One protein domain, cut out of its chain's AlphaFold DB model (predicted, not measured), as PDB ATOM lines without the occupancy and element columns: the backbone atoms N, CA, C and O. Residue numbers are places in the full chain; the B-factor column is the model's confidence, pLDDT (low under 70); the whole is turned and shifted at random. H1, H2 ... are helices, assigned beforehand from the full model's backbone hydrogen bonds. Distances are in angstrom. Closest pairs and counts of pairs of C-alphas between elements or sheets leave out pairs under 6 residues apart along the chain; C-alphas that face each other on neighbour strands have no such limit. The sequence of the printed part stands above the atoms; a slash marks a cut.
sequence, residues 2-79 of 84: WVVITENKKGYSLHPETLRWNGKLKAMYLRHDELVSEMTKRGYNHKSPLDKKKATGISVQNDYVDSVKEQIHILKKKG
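AT A GLANCE: This is residues 2 to 79 of the 84 residues of a protein of Nitrosarchaeum koreense MY1 (UniProt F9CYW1). One long helix, H3, extends from a loose base where its first residue, Leu 25, lies near the short helix H1, with the short helix H2 close to H1 in turn, and residues 44 to 52 fold back alongside H3. The chain then runs away from this part to H4, which lies far off at the other end of the longest axis; residues 67 to 73 stick out there, as do residues 38 to 43 at the far end of H3. The printed part has 78 residues with four named helices in the order H1, H2, H3, H4 and no named strand; its class is all helix, though under half of the residues, 36 of the 78, are in named elements. The whole is loose, with a radius of gyration of the C-alphas of 15.1 A and spans of 38 by 32 by 23 A.

HOW THE PARTS SIT: H3, residues 25 to 41, and H1, residues 2 to 6, are close but not clearly touching; their closest C-alphas, those of Trp 2 and Leu 25, are 7.4 A apart. H1 is also close to but not clearly touching H2, residues 16 to 19, with the C-alphas of Ile 5 and Thr 18 closest at 7.5 A. H2 and H3 are apart. H4, residues 68 to 77, is apart from H1, H2 and H3. In H1, H3 and H4 every O i to N i+4 pair is within hydrogen-bond range; H2 is too short for such a pair.

IN THESE COORDINATES: H3 is 24.3 A long, from C-alpha 25 at (75.740, 186.242, 82.973) to C-alpha 41 at (73.363, 184.746, 58.800). H1 is 6.0 A long and H2 5.1 A. H4 is 14.4 A long and ends with C-alpha 77 at (62.656, 156.446, 80.299).

THE WHOLE: The C-alphas of Lys 53 and Gly 79, the two farthest apart, are 44.4 A apart. The link from H3 to H4, 26 residues, is long. The printed part has no cut, and no printed residue is under 70 in pLDDT.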
ATOM      1  N   TRP A   2      67.823 185.600  81.508       96.88
ATOM      2  CA  TRP A   2      68.533 186.888  81.604       96.88
ATOM      3  C   TRP A   2      67.808 187.919  82.473       96.88
ATOM      4  O   TRP A   2      68.270 188.244  83.554       96.88
ATOM      5  N   VAL A   3      66.600 188.310  82.060       96.25
ATOM      6  CA  VAL A   3      65.753 189.282  82.765       96.25
ATOM      7  C   VAL A   3      65.380 188.833  84.183       96.25
ATOM      8  O   VAL A   3      65.314 189.654  85.087       96.25
ATOM      9  N   VAL A   4      65.160 187.533  84.398       96.88
ATOM     10  CA  VAL A   4      64.836 186.994  85.729       96.88
ATOM     11  C   VAL A   4      65.989 187.238  86.700       96.88
ATOM     12  O   VAL A   4      65.748 187.688  87.815       96.88
ATOM     13  N   ILE A   5      67.224 187.011  86.248       96.19
ATOM     14  CA  ILE A   5      68.439 187.177  87.050       96.19
ATOM     15  C   ILE A   5      68.815 188.661  87.155       96.19
ATOM     16  O   ILE A   5      69.054 189.160  88.247       96.19
ATOM     17  N   THR A   6      68.830 189.401  86.043       96.50
ATOM     18  CA  THR A   6      69.302 190.796  86.026       96.50
ATOM     19  C   THR A   6      68.340 191.796  86.656       96.50
ATOM     20  O   THR A   6      68.761 192.893  87.005       96.50
ATOM     21  N   GLU A   7      67.048 191.469  86.728       95.50
ATOM     22  CA  GLU A   7      66.014 192.337  87.315       95.50
ATOM     23  C   GLU A   7      65.430 191.748  88.607       95.50
ATOM     24  O   GLU A   7      64.420 192.245  89.096       95.50
ATOM     25  N   ASN A   8      66.038 190.690  89.161       93.62
ATOM     26  CA  ASN A   8      65.594 190.035  90.396       93.62
ATOM     27  C   ASN A   8      64.092 189.679  90.399       93.62
ATOM     28  O   ASN A   8      63.386 189.872  91.394       93.62
ATOM     29  N   LYS A   9      63.565 189.168  89.275       96.00
ATOM     30  CA  LYS A   9      62.135 188.821  89.178       96.00
ATOM     31  C   LYS A   9      61.826 187.597  90.025       96.00
ATOM     32  O   LYS A   9      62.510 186.588  89.920       96.00
ATOM     33  N   LYS A  10      60.729 187.644  90.788       93.38
ATOM     34  CA  LYS A  10      60.348 186.580  91.735       93.38
ATOM     35  C   LYS A  10      59.884 185.261  91.109       93.38
ATOM     36  O   LYS A  10      59.926 184.268  91.808       93.38
ATOM     37  N   GLY A  11      59.419 185.252  89.855       92.38
ATOM     38  CA  GLY A  11      58.788 184.083  89.219       92.38
ATOM     39  C   GLY A  11      59.734 182.890  89.040       92.38
ATOM     40  O   GLY A  11      60.040 182.172  89.977       92.38
ATOM     41  N   TYR A  12      60.236 182.664  87.827       95.00
ATOM     42  CA  TYR A  12      61.179 181.575  87.527       95.00
ATOM     43  C   TYR A  12      62.552 181.688  88.242       95.00
ATOM     44  O   TYR A  12      63.509 181.060  87.792       95.00
ATOM     45  N   SER A  13      62.700 182.482  89.311       95.31
ATOM     46  CA  SER A  13      63.967 182.699  90.030       95.31
ATOM     47  C   SER A  13      64.523 181.422  90.651       95.31
ATOM     48  O   SER A  13      65.729 181.210  90.612       95.31
ATOM     49  N   LEU A  14      63.645 180.557  91.168       96.00
ATOM     50  CA  LEU A  14      64.005 179.279  91.791       96.00
ATOM     51  C   LEU A  14      63.943 178.090  90.825       96.00
ATOM     52  O   LEU A  14      64.144 176.949  91.231       96.00
ATOM     53  N   HIS A  15      63.668 178.330  89.541       96.56
ATOM     54  CA  HIS A  15      63.682 177.257  88.556       96.56
ATOM     55  C   HIS A  15      65.119 176.718  88.409       96.56
ATOM     56  O   HIS A  15      66.025 177.538  88.233       96.56
ATOM     57  N   PRO A  16      65.357 175.386  88.408       96.00
ATOM     58  CA  PRO A  16      66.708 174.814  88.356       96.00
ATOM     59  C   PRO A  16      67.550 175.369  87.205       96.00
ATOM     60  O   PRO A  16      68.699 175.769  87.385       96.00
ATOM     61  N   GLU A  17      66.927 175.499  86.033       95.81
ATOM     62  CA  GLU A  17      67.559 176.092  84.857       95.81
ATOM     63  C   GLU A  17      67.948 177.562  85.075       95.81
ATOM     64  O   GLU A  17      69.024 177.947  84.658       95.81
ATOM     65  N   THR A  18      67.162 178.380  85.785       96.50
ATOM     66  CA  THR A  18      67.559 179.765  86.109       96.50
ATOM     67  C   THR A  18      68.727 179.793  87.091       96.50
ATOM     68  O   THR A  18      69.698 180.516  86.863       96.50
ATOM     69  N   LEU A  19      68.660 178.984  88.154       95.88
ATOM     70  CA  LEU A  19      69.703 178.912  89.183       95.88
ATOM     71  C   LEU A  19      71.060 178.520  88.589       95.88
ATOM     72  O   LEU A  19      72.088 179.086  88.960       95.88
ATOM     73  N   ARG A  20      71.056 177.623  87.597       96.31
ATOM     74  CA  ARG A  20      72.241 177.173  86.856       96.31
ATOM     75  C   ARG A  20      73.056 178.312  86.222       96.31
ATOM     76  O   ARG A  20      74.265 178.150  86.007       96.31
ATOM     77  N   TRP A  21      72.428 179.457  85.945       96.50
ATOM     78  CA  TRP A  21      73.062 180.637  85.345       96.50
ATOM     79  C   TRP A  21      73.430 181.749  86.336       96.50
ATOM     80  O   TRP A  21      74.037 182.744  85.923       96.50
ATOM     81  N   ASN A  22      73.116 181.609  87.627       94.31
ATOM     82  CA  ASN A  22      73.527 182.588  88.634       94.31
ATOM     83  C   ASN A  22      75.059 182.722  88.660       94.31
ATOM     84  O   ASN A  22      75.785 181.731  88.651       94.31
ATOM     85  N   GLY A  23      75.555 183.963  88.636       96.12
ATOM     86  CA  GLY A  23      76.992 184.258  88.562       96.12
ATOM     87  C   GLY A  23      77.651 184.002  87.196       96.12
ATOM     88  O   GLY A  23      78.869 184.137  87.080       96.12
ATOM     89  N   LYS A  24      76.879 183.652  86.153       97.75
ATOM     90  CA  LYS A  24      77.385 183.291  84.809       97.75
ATOM     91  C   LYS A  24      76.730 184.106  83.688       97.75
ATOM     92  O   LYS A  24      76.517 183.610  82.580       97.75
ATOM     93  N   LEU A  25      76.384 185.366  83.961       97.94
ATOM     94  CA  LEU A  25      75.740 186.242  82.973       97.94
ATOM     95  C   LEU A  25      76.658 186.530  81.780       97.94
ATOM     96  O   LEU A  25      76.178 186.602  80.651       97.94
ATOM     97  N   LYS A  26      77.977 186.607  81.990       98.38
ATOM     98  CA  LYS A  26      78.955 186.721  80.902       98.38
ATOM     99  C   LYS A  26      78.877 185.531  79.940       98.38
ATOM    100  O   LYS A  26      78.809 185.747  78.735       98.38
ATOM    101  N   ALA A  27      78.814 184.300  80.454       98.06
ATOM    102  CA  ALA A  27      78.622 183.104  79.629       98.06
ATOM    103  C   ALA A  27      77.309 183.152  78.829       98.06
ATOM    104  O   ALA A  27      77.289 182.841  77.639       98.06
ATOM    105  N   MET A  28      76.213 183.572  79.473       97.75
ATOM    106  CA  MET A  28      74.903 183.689  78.820       97.75
ATOM    107  C   MET A  28      74.925 184.716  77.684       97.75
ATOM    108  O   MET A  28      74.373 184.454  76.618       97.75
ATOM    109  N   TYR A  29      75.569 185.865  77.907       98.38
ATOM    110  CA  TYR A  29      75.708 186.916  76.902       98.38
ATOM    111  C   TYR A  29      76.502 186.435  75.685       98.38
ATOM    112  O   TYR A  29      76.043 186.613  74.562       98.38
ATOM    113  N   LEU A  30      77.651 185.787  75.898       98.25
ATOM    114  CA  LEU A  30      78.479 185.264  74.803       98.25
ATOM    115  C   LEU A  30      77.713 184.236  73.962       98.25
ATOM    116  O   LEU A  30      77.662 184.350  72.742       98.25
ATOM    117  N   ARG A  31      77.013 183.302  74.619       97.50
ATOM    118  CA  ARG A  31      76.152 182.328  73.931       97.50
ATOM    119  C   ARG A  31      75.024 183.002  73.142       97.50
ATOM    120  O   ARG A  31      74.653 182.535  72.069       97.50
ATOM    121  N   HIS A  32      74.440 184.069  73.682       98.19
ATOM    122  CA  HIS A  32      73.421 184.839  72.972       98.19
ATOM    123  C   HIS A  32      74.001 185.525  71.731       98.19
ATOM    124  O   HIS A  32      73.355 185.518  70.691       98.19
ATOM    125  N   ASP A  33      75.205 186.084  71.817       98.06
ATOM    126  CA  ASP A  33      75.869 186.751  70.692       98.06
ATOM    127  C   ASP A  33      76.152 185.777  69.535       98.06
ATOM    128  O   ASP A  33      75.844 186.066  68.378       98.06
ATOM    129  N   GLU A  34      76.609 184.562  69.853       98.19
ATOM    130  CA  GLU A  34      76.752 183.469  68.881       98.19
ATOM    131  C   GLU A  34      75.415 183.124  68.204       98.19
ATOM    132  O   GLU A  34      75.344 183.002  66.978       98.19
ATOM    133  N   LEU A  35      74.333 183.018  68.988       98.19
ATOM    134  CA  LEU A  35      72.993 182.756  68.460       98.19
ATOM    135  C   LEU A  35      72.506 183.894  67.551       98.19
ATOM    136  O   LEU A  35      71.956 183.625  66.486       98.19
ATOM    137  N   VAL A  36      72.717 185.153  67.939       98.19
ATOM    138  CA  VAL A  36      72.357 186.322  67.121       98.19
ATOM    139  C   VAL A  36      73.155 186.352  65.820       98.19
ATOM    140  O   VAL A  36      72.582 186.652  64.769       98.19
ATOM    141  N   SER A  37      74.444 186.000  65.860       98.19
ATOM    142  CA  SER A  37      75.274 185.878  64.658       98.19
ATOM    143  C   SER A  37      74.677 184.861  63.684       98.19
ATOM    144  O   SER A  37      74.496 185.163  62.505       98.19
ATOM    145  N   GLU A  38      74.280 183.687  64.179       98.44
ATOM    146  CA  GLU A  38      73.646 182.654  63.357       98.44
ATOM    147  C   GLU A  38      72.262 183.076  62.842       98.44
ATOM    148  O   GLU A  38      71.940 182.870  61.670       98.44
ATOM    149  N   MET A  39      71.453 183.727  63.682       98.25
ATOM    150  CA  MET A  39      70.164 184.286  63.273       98.25
ATOM    151  C   MET A  39      70.330 185.281  62.119       98.25
ATOM    152  O   MET A  39      69.623 185.187  61.117       98.25
ATOM    153  N   THR A  40      71.302 186.184  62.242       97.62
ATOM    154  CA  THR A  40      71.617 187.191  61.222       97.62
ATOM    155  C   THR A  40      72.052 186.529  59.918       97.62
ATOM    156  O   THR A  40      71.540 186.881  58.857       97.62
ATOM    157  N   LYS A  41      72.927 185.512  59.983       98.44
ATOM    158  CA  LYS A  41      73.363 184.746  58.800       98.44
ATOM    159  C   LYS A  41      72.198 184.087  58.061       98.44
ATOM    160  O   LYS A  41      72.216 184.023  56.837       98.44
ATOM    161  N   ARG A  42      71.178 183.621  58.786       98.44
ATOM    162  CA  ARG A  42      69.966 183.004  58.214       98.44
ATOM    163  C   ARG A  42      68.897 184.016  57.781       98.44
ATOM    164  O   ARG A  42      67.820 183.606  57.361       98.44
ATOM    165  N   GLY A  43      69.166 185.318  57.895       98.06
ATOM    166  CA  GLY A  43      68.231 186.377  57.509       98.06
ATOM    167  C   GLY A  43      67.125 186.658  58.530       98.06
ATOM    168  O   GLY A  43      66.156 187.346  58.207       98.06
ATOM    169  N   TYR A  44      67.238 186.158  59.765       98.19
ATOM    170  CA  TYR A  44      66.298 186.519  60.825       98.19
ATOM    171  C   TYR A  44      66.567 187.937  61.338       98.19
ATOM    172  O   TYR A  44      67.702 188.319  61.617       98.19
ATOM    173  N   ASN A  45      65.491 188.698  61.549       96.56
ATOM    174  CA  ASN A  45      65.557 190.035  62.130       96.56
ATOM    175  C   ASN A  45      65.489 189.966  63.667       96.56
ATOM    176  O   ASN A  45      64.404 189.899  64.251       96.56
ATOM    177  N   HIS A  46      66.650 189.952  64.321       97.12
ATOM    178  CA  HIS A  46      66.753 189.920  65.778       97.12
ATOM    179  C   HIS A  46      66.411 191.284  66.412       97.12
ATOM    180  O   HIS A  46      66.964 192.309  66.024       97.12
ATOM    181  N   LYS A  47      65.528 191.299  67.424       96.25
ATOM    182  CA  LYS A  47      65.008 192.535  68.058       96.25
ATOM    183  C   LYS A  47      65.087 192.559  69.588       96.25
ATOM    184  O   LYS A  47      64.407 193.357  70.227       96.25
ATOM    185  N   SER A  48      65.879 191.683  70.195       95.19
ATOM    186  CA  SER A  48      65.953 191.552  71.655       95.19
ATOM    187  C   SER A  48      67.404 191.535  72.150       95.19
ATOM    188  O   SER A  48      67.836 190.524  72.711       95.19
ATOM    189  N   PRO A  49      68.175 192.619  71.931       95.75
ATOM    190  CA  PRO A  49      69.568 192.673  72.351       95.75
ATOM    191  C   PRO A  49      69.690 192.616  73.877       95.75
ATOM    192  O   PRO A  49      68.856 193.148  74.612       95.75
ATOM    193  N   LEU A  50      70.769 191.999  74.358       97.19
ATOM    194  CA  LEU A  50      71.108 191.974  75.779       97.19
ATOM    195  C   LEU A  50      72.051 193.133  76.128       97.19
ATOM    196  O   LEU A  50      72.939 193.486  75.354       97.19
ATOM    197  N   ASP A  51      71.890 193.704  77.323       97.19
ATOM    198  CA  ASP A  51      72.767 194.769  77.815       97.19
ATOM    199  C   ASP A  51      74.142 194.212  78.218       97.19
ATOM    200  O   ASP A  51      74.294 193.558  79.255       97.19
ATOM    201  N   LYS A  52      75.167 194.526  77.423       96.75
ATOM    202  CA  LYS A  52      76.552 194.088  77.650       96.75
ATOM    203  C   LYS A  52      77.103 194.513  79.014       96.75
ATOM    204  O   LYS A  52      77.946 193.806  79.563       96.75
ATOM    205  N   LYS A  53      76.627 195.615  79.607       97.50
ATOM    206  CA  LYS A  53      77.089 196.066  80.935       97.50
ATOM    207  C   LYS A  53      76.708 195.089  82.048       97.50
ATOM    208  O   LYS A  53      77.393 195.023  83.064       97.50
ATOM    209  N   LYS A  54      75.645 194.304  81.848       97.31
ATOM    210  CA  LYS A  54      75.177 193.282  82.797       97.31
ATOM    211  C   LYS A  54      75.835 191.914  82.577       97.31
ATOM    212  O   LYS A  54      75.586 190.991  83.347       97.31
ATOM    213  N   ALA A  55      76.684 191.765  81.555       97.44
ATOM    214  CA  ALA A  55      77.387 190.523  81.231       97.44
ATOM    215  C   ALA A  55      78.590 190.284  82.168       97.44
ATOM    216  O   ALA A  55      79.750 190.333  81.751       97.44
ATOM    217  N   THR A  56      78.316 190.042  83.449       97.50
ATOM    218  CA  THR A  56      79.326 189.866  84.506       97.50
ATOM    219  C   THR A  56      79.466 188.405  84.952       97.50
ATOM    220  O   THR A  56      78.669 187.535  84.587       97.50
ATOM    221  N   GLY A  57      80.503 188.116  85.742       97.00
ATOM    222  CA  GLY A  57      80.764 186.781  86.282       97.00
ATOM    223  C   GLY A  57      81.505 185.853  85.317       97.00
ATOM    224  O   GLY A  57      82.238 186.303  84.431       97.00
ATOM    225  N   ILE A  58      81.336 184.545  85.517       97.81
ATOM    226  CA  ILE A  58      82.077 183.508  84.789       97.81
ATOM    227  C   ILE A  58      81.642 183.500  83.314       97.81
ATOM    228  O   ILE A  58      80.454 183.575  82.995       97.81
ATOM    229  N   SER A  59      82.614 183.415  82.403       97.50
ATOM    230  CA  SER A  59      82.396 183.427  80.947       97.50
ATOM    231  C   SER A  59      82.036 182.069  80.350       97.50
ATOM    232  O   SER A  59      81.764 181.988  79.159       97.50
ATOM    233  N   VAL A  60      82.029 181.014  81.161       96.38
ATOM    234  CA  VAL A  60      81.737 179.642  80.750       96.38
ATOM    235  C   VAL A  60      80.645 179.066  81.647       96.38
ATOM    236  O   VAL A  60      80.618 179.310  82.855       96.38
ATOM    237  N   GLN A  61      79.733 178.305  81.048       95.75
ATOM    238  CA  GLN A  61      78.709 177.550  81.753       95.75
ATOM    239  C   GLN A  61      79.067 176.062  81.634       95.75
ATOM    240  O   GLN A  61      79.014 175.519  80.537       95.75
ATOM    241  N   ASN A  62      79.438 175.435  82.755       94.31
ATOM    242  CA  ASN A  62      79.842 174.021  82.813       94.31
ATOM    243  C   ASN A  62      78.958 173.160  83.730       94.31
ATOM    244  O   ASN A  62      79.185 171.959  83.849       94.31
ATOM    245  N   ASP A  63      77.965 173.762  84.386       94.06
ATOM    246  CA  ASP A  63      77.099 173.043  85.319       94.06
ATOM    247  C   ASP A  63      75.873 172.514  84.583       94.06
ATOM    248  O   ASP A  63      75.245 173.235  83.798       94.06
ATOM    249  N   TYR A  64      75.475 171.291  84.896       94.19
ATOM    250  CA  TYR A  64      74.244 170.700  84.393       94.19
ATOM    251  C   TYR A  64      73.197 170.637  85.507       94.19
ATOM    252  O   TYR A  64      73.560 170.480  86.669       94.19
ATOM    253  N   VAL A  65      71.908 170.757  85.157       94.88
ATOM    254  CA  VAL A  65      70.819 170.462  86.112       94.88
ATOM    255  C   VAL A  65      70.875 168.981  86.485       94.88
ATOM    256  O   VAL A  65      71.014 168.639  87.651       94.88
ATOM    257  N   ASP A  66      70.876 168.127  85.464       96.12
ATOM    258  CA  ASP A  66      71.112 166.693  85.570       96.12
ATOM    259  C   ASP A  66      72.429 166.368  84.872       96.12
ATOM    260  O   ASP A  66      72.679 166.872  83.776       96.12
ATOM    261  N   SER A  67      73.279 165.520  85.454       95.50
ATOM    262  CA  SER A  67      74.507 165.081  84.774       95.50
ATOM    263  C   SER A  67      74.199 164.473  83.397       95.50
ATOM    264  O   SER A  67      73.115 163.939  83.187       95.50
ATOM    265  N   VAL A  68      75.159 164.476  82.467       94.62
ATOM    266  CA  VAL A  68      74.963 163.882  81.126       94.62
ATOM    267  C   VAL A  68      74.470 162.429  81.212       94.62
ATOM    268  O   VAL A  68      73.556 162.033  80.493       94.62
ATOM    269  N   LYS A  69      75.024 161.646  82.148       96.00
ATOM    270  CA  LYS A  69      74.599 160.262  82.402       96.00
ATOM    271  C   LYS A  69      73.129 160.182  82.824       96.00
ATOM    272  O   LYS A  69      72.408 159.304  82.358       96.00
ATOM    273  N   GLU A  70      72.692 161.100  83.679       96.75
ATOM    274  CA  GLU A  70      71.309 161.150  84.153       96.75
ATOM    275  C   GLU A  70      70.353 161.636  83.058       96.75
ATOM    276  O   GLU A  70      69.291 161.053  82.872       96.75
ATOM    277  N   GLN A  71      70.754 162.618  82.245       95.44
ATOM    278  CA  GLN A  71      69.965 163.060  81.090       95.44
ATOM    279  C   GLN A  71      69.679 161.902  80.127       95.44
ATOM    280  O   GLN A  71      68.537 161.729  79.700       95.44
ATOM    281  N   ILE A  72      70.682 161.068  79.829       94.81
ATOM    282  CA  ILE A  72      70.513 159.867  78.996       94.81
ATOM    283  C   ILE A  72      69.488 158.912  79.624       94.81
ATOM    284  O   ILE A  72      68.610 158.399  78.929       94.81
ATOM    285  N   HIS A  73      69.566 158.688  80.937       95.56
ATOM    286  CA  HIS A  73      68.619 157.831  81.656       95.56
ATOM    287  C   HIS A  73      67.188 158.374  81.612       95.56
ATOM    288  O   HIS A  73      66.255 157.636  81.285       95.56
ATOM    289  N   ILE A  74      67.015 159.671  81.877       94.75
ATOM    290  CA  ILE A  74      65.726 160.369  81.799       94.75
ATOM    291  C   ILE A  74      65.139 160.244  80.393       94.75
ATOM    292  O   ILE A  74      63.962 159.917  80.246       94.75
ATOM    293  N   LEU A  75      65.948 160.474  79.356       93.94
ATOM    294  CA  LEU A  75      65.504 160.394  77.968       93.94
ATOM    295  C   LEU A  75      65.070 158.970  77.598       93.94
ATOM    296  O   LEU A  75      63.987 158.805  77.039       93.94
ATOM    297  N   LYS A  76      65.840 157.937  77.971       93.50
ATOM    298  CA  LYS A  76      65.481 156.529  77.701       93.50
ATOM    299  C   LYS A  76      64.170 156.130  78.373       93.50
ATOM    300  O   LYS A  76      63.365 155.404  77.794       93.50
ATOM    301  N   LYS A  77      63.909 156.666  79.567       95.81
ATOM    302  CA  LYS A  77      62.656 156.446  80.299       95.81
ATOM    303  C   LYS A  77      61.430 157.115  79.673       95.81
ATOM    304  O   LYS A  77      60.319 156.758  80.053       95.81
ATOM    305  N   LYS A  78      61.583 158.048  78.722       93.19
ATOM    306  CA  LYS A  78      60.434 158.681  78.045       93.19
ATOM    307  C   LYS A  78      59.693 157.748  77.086       93.19
ATOM    308  O   LYS A  78      58.598 158.097  76.660       93.19
ATOM    309  N   GLY A  79      60.274 156.598  76.732       88.56
ATOM    310  CA  GLY A  79      59.604 155.583  75.918       88.56
ATOM    311  C   GLY A  79      59.339 155.988  74.460       88.56
ATOM    312  O   GLY A  79      58.485 155.382  73.823       88.56
TER     313      GLY A  79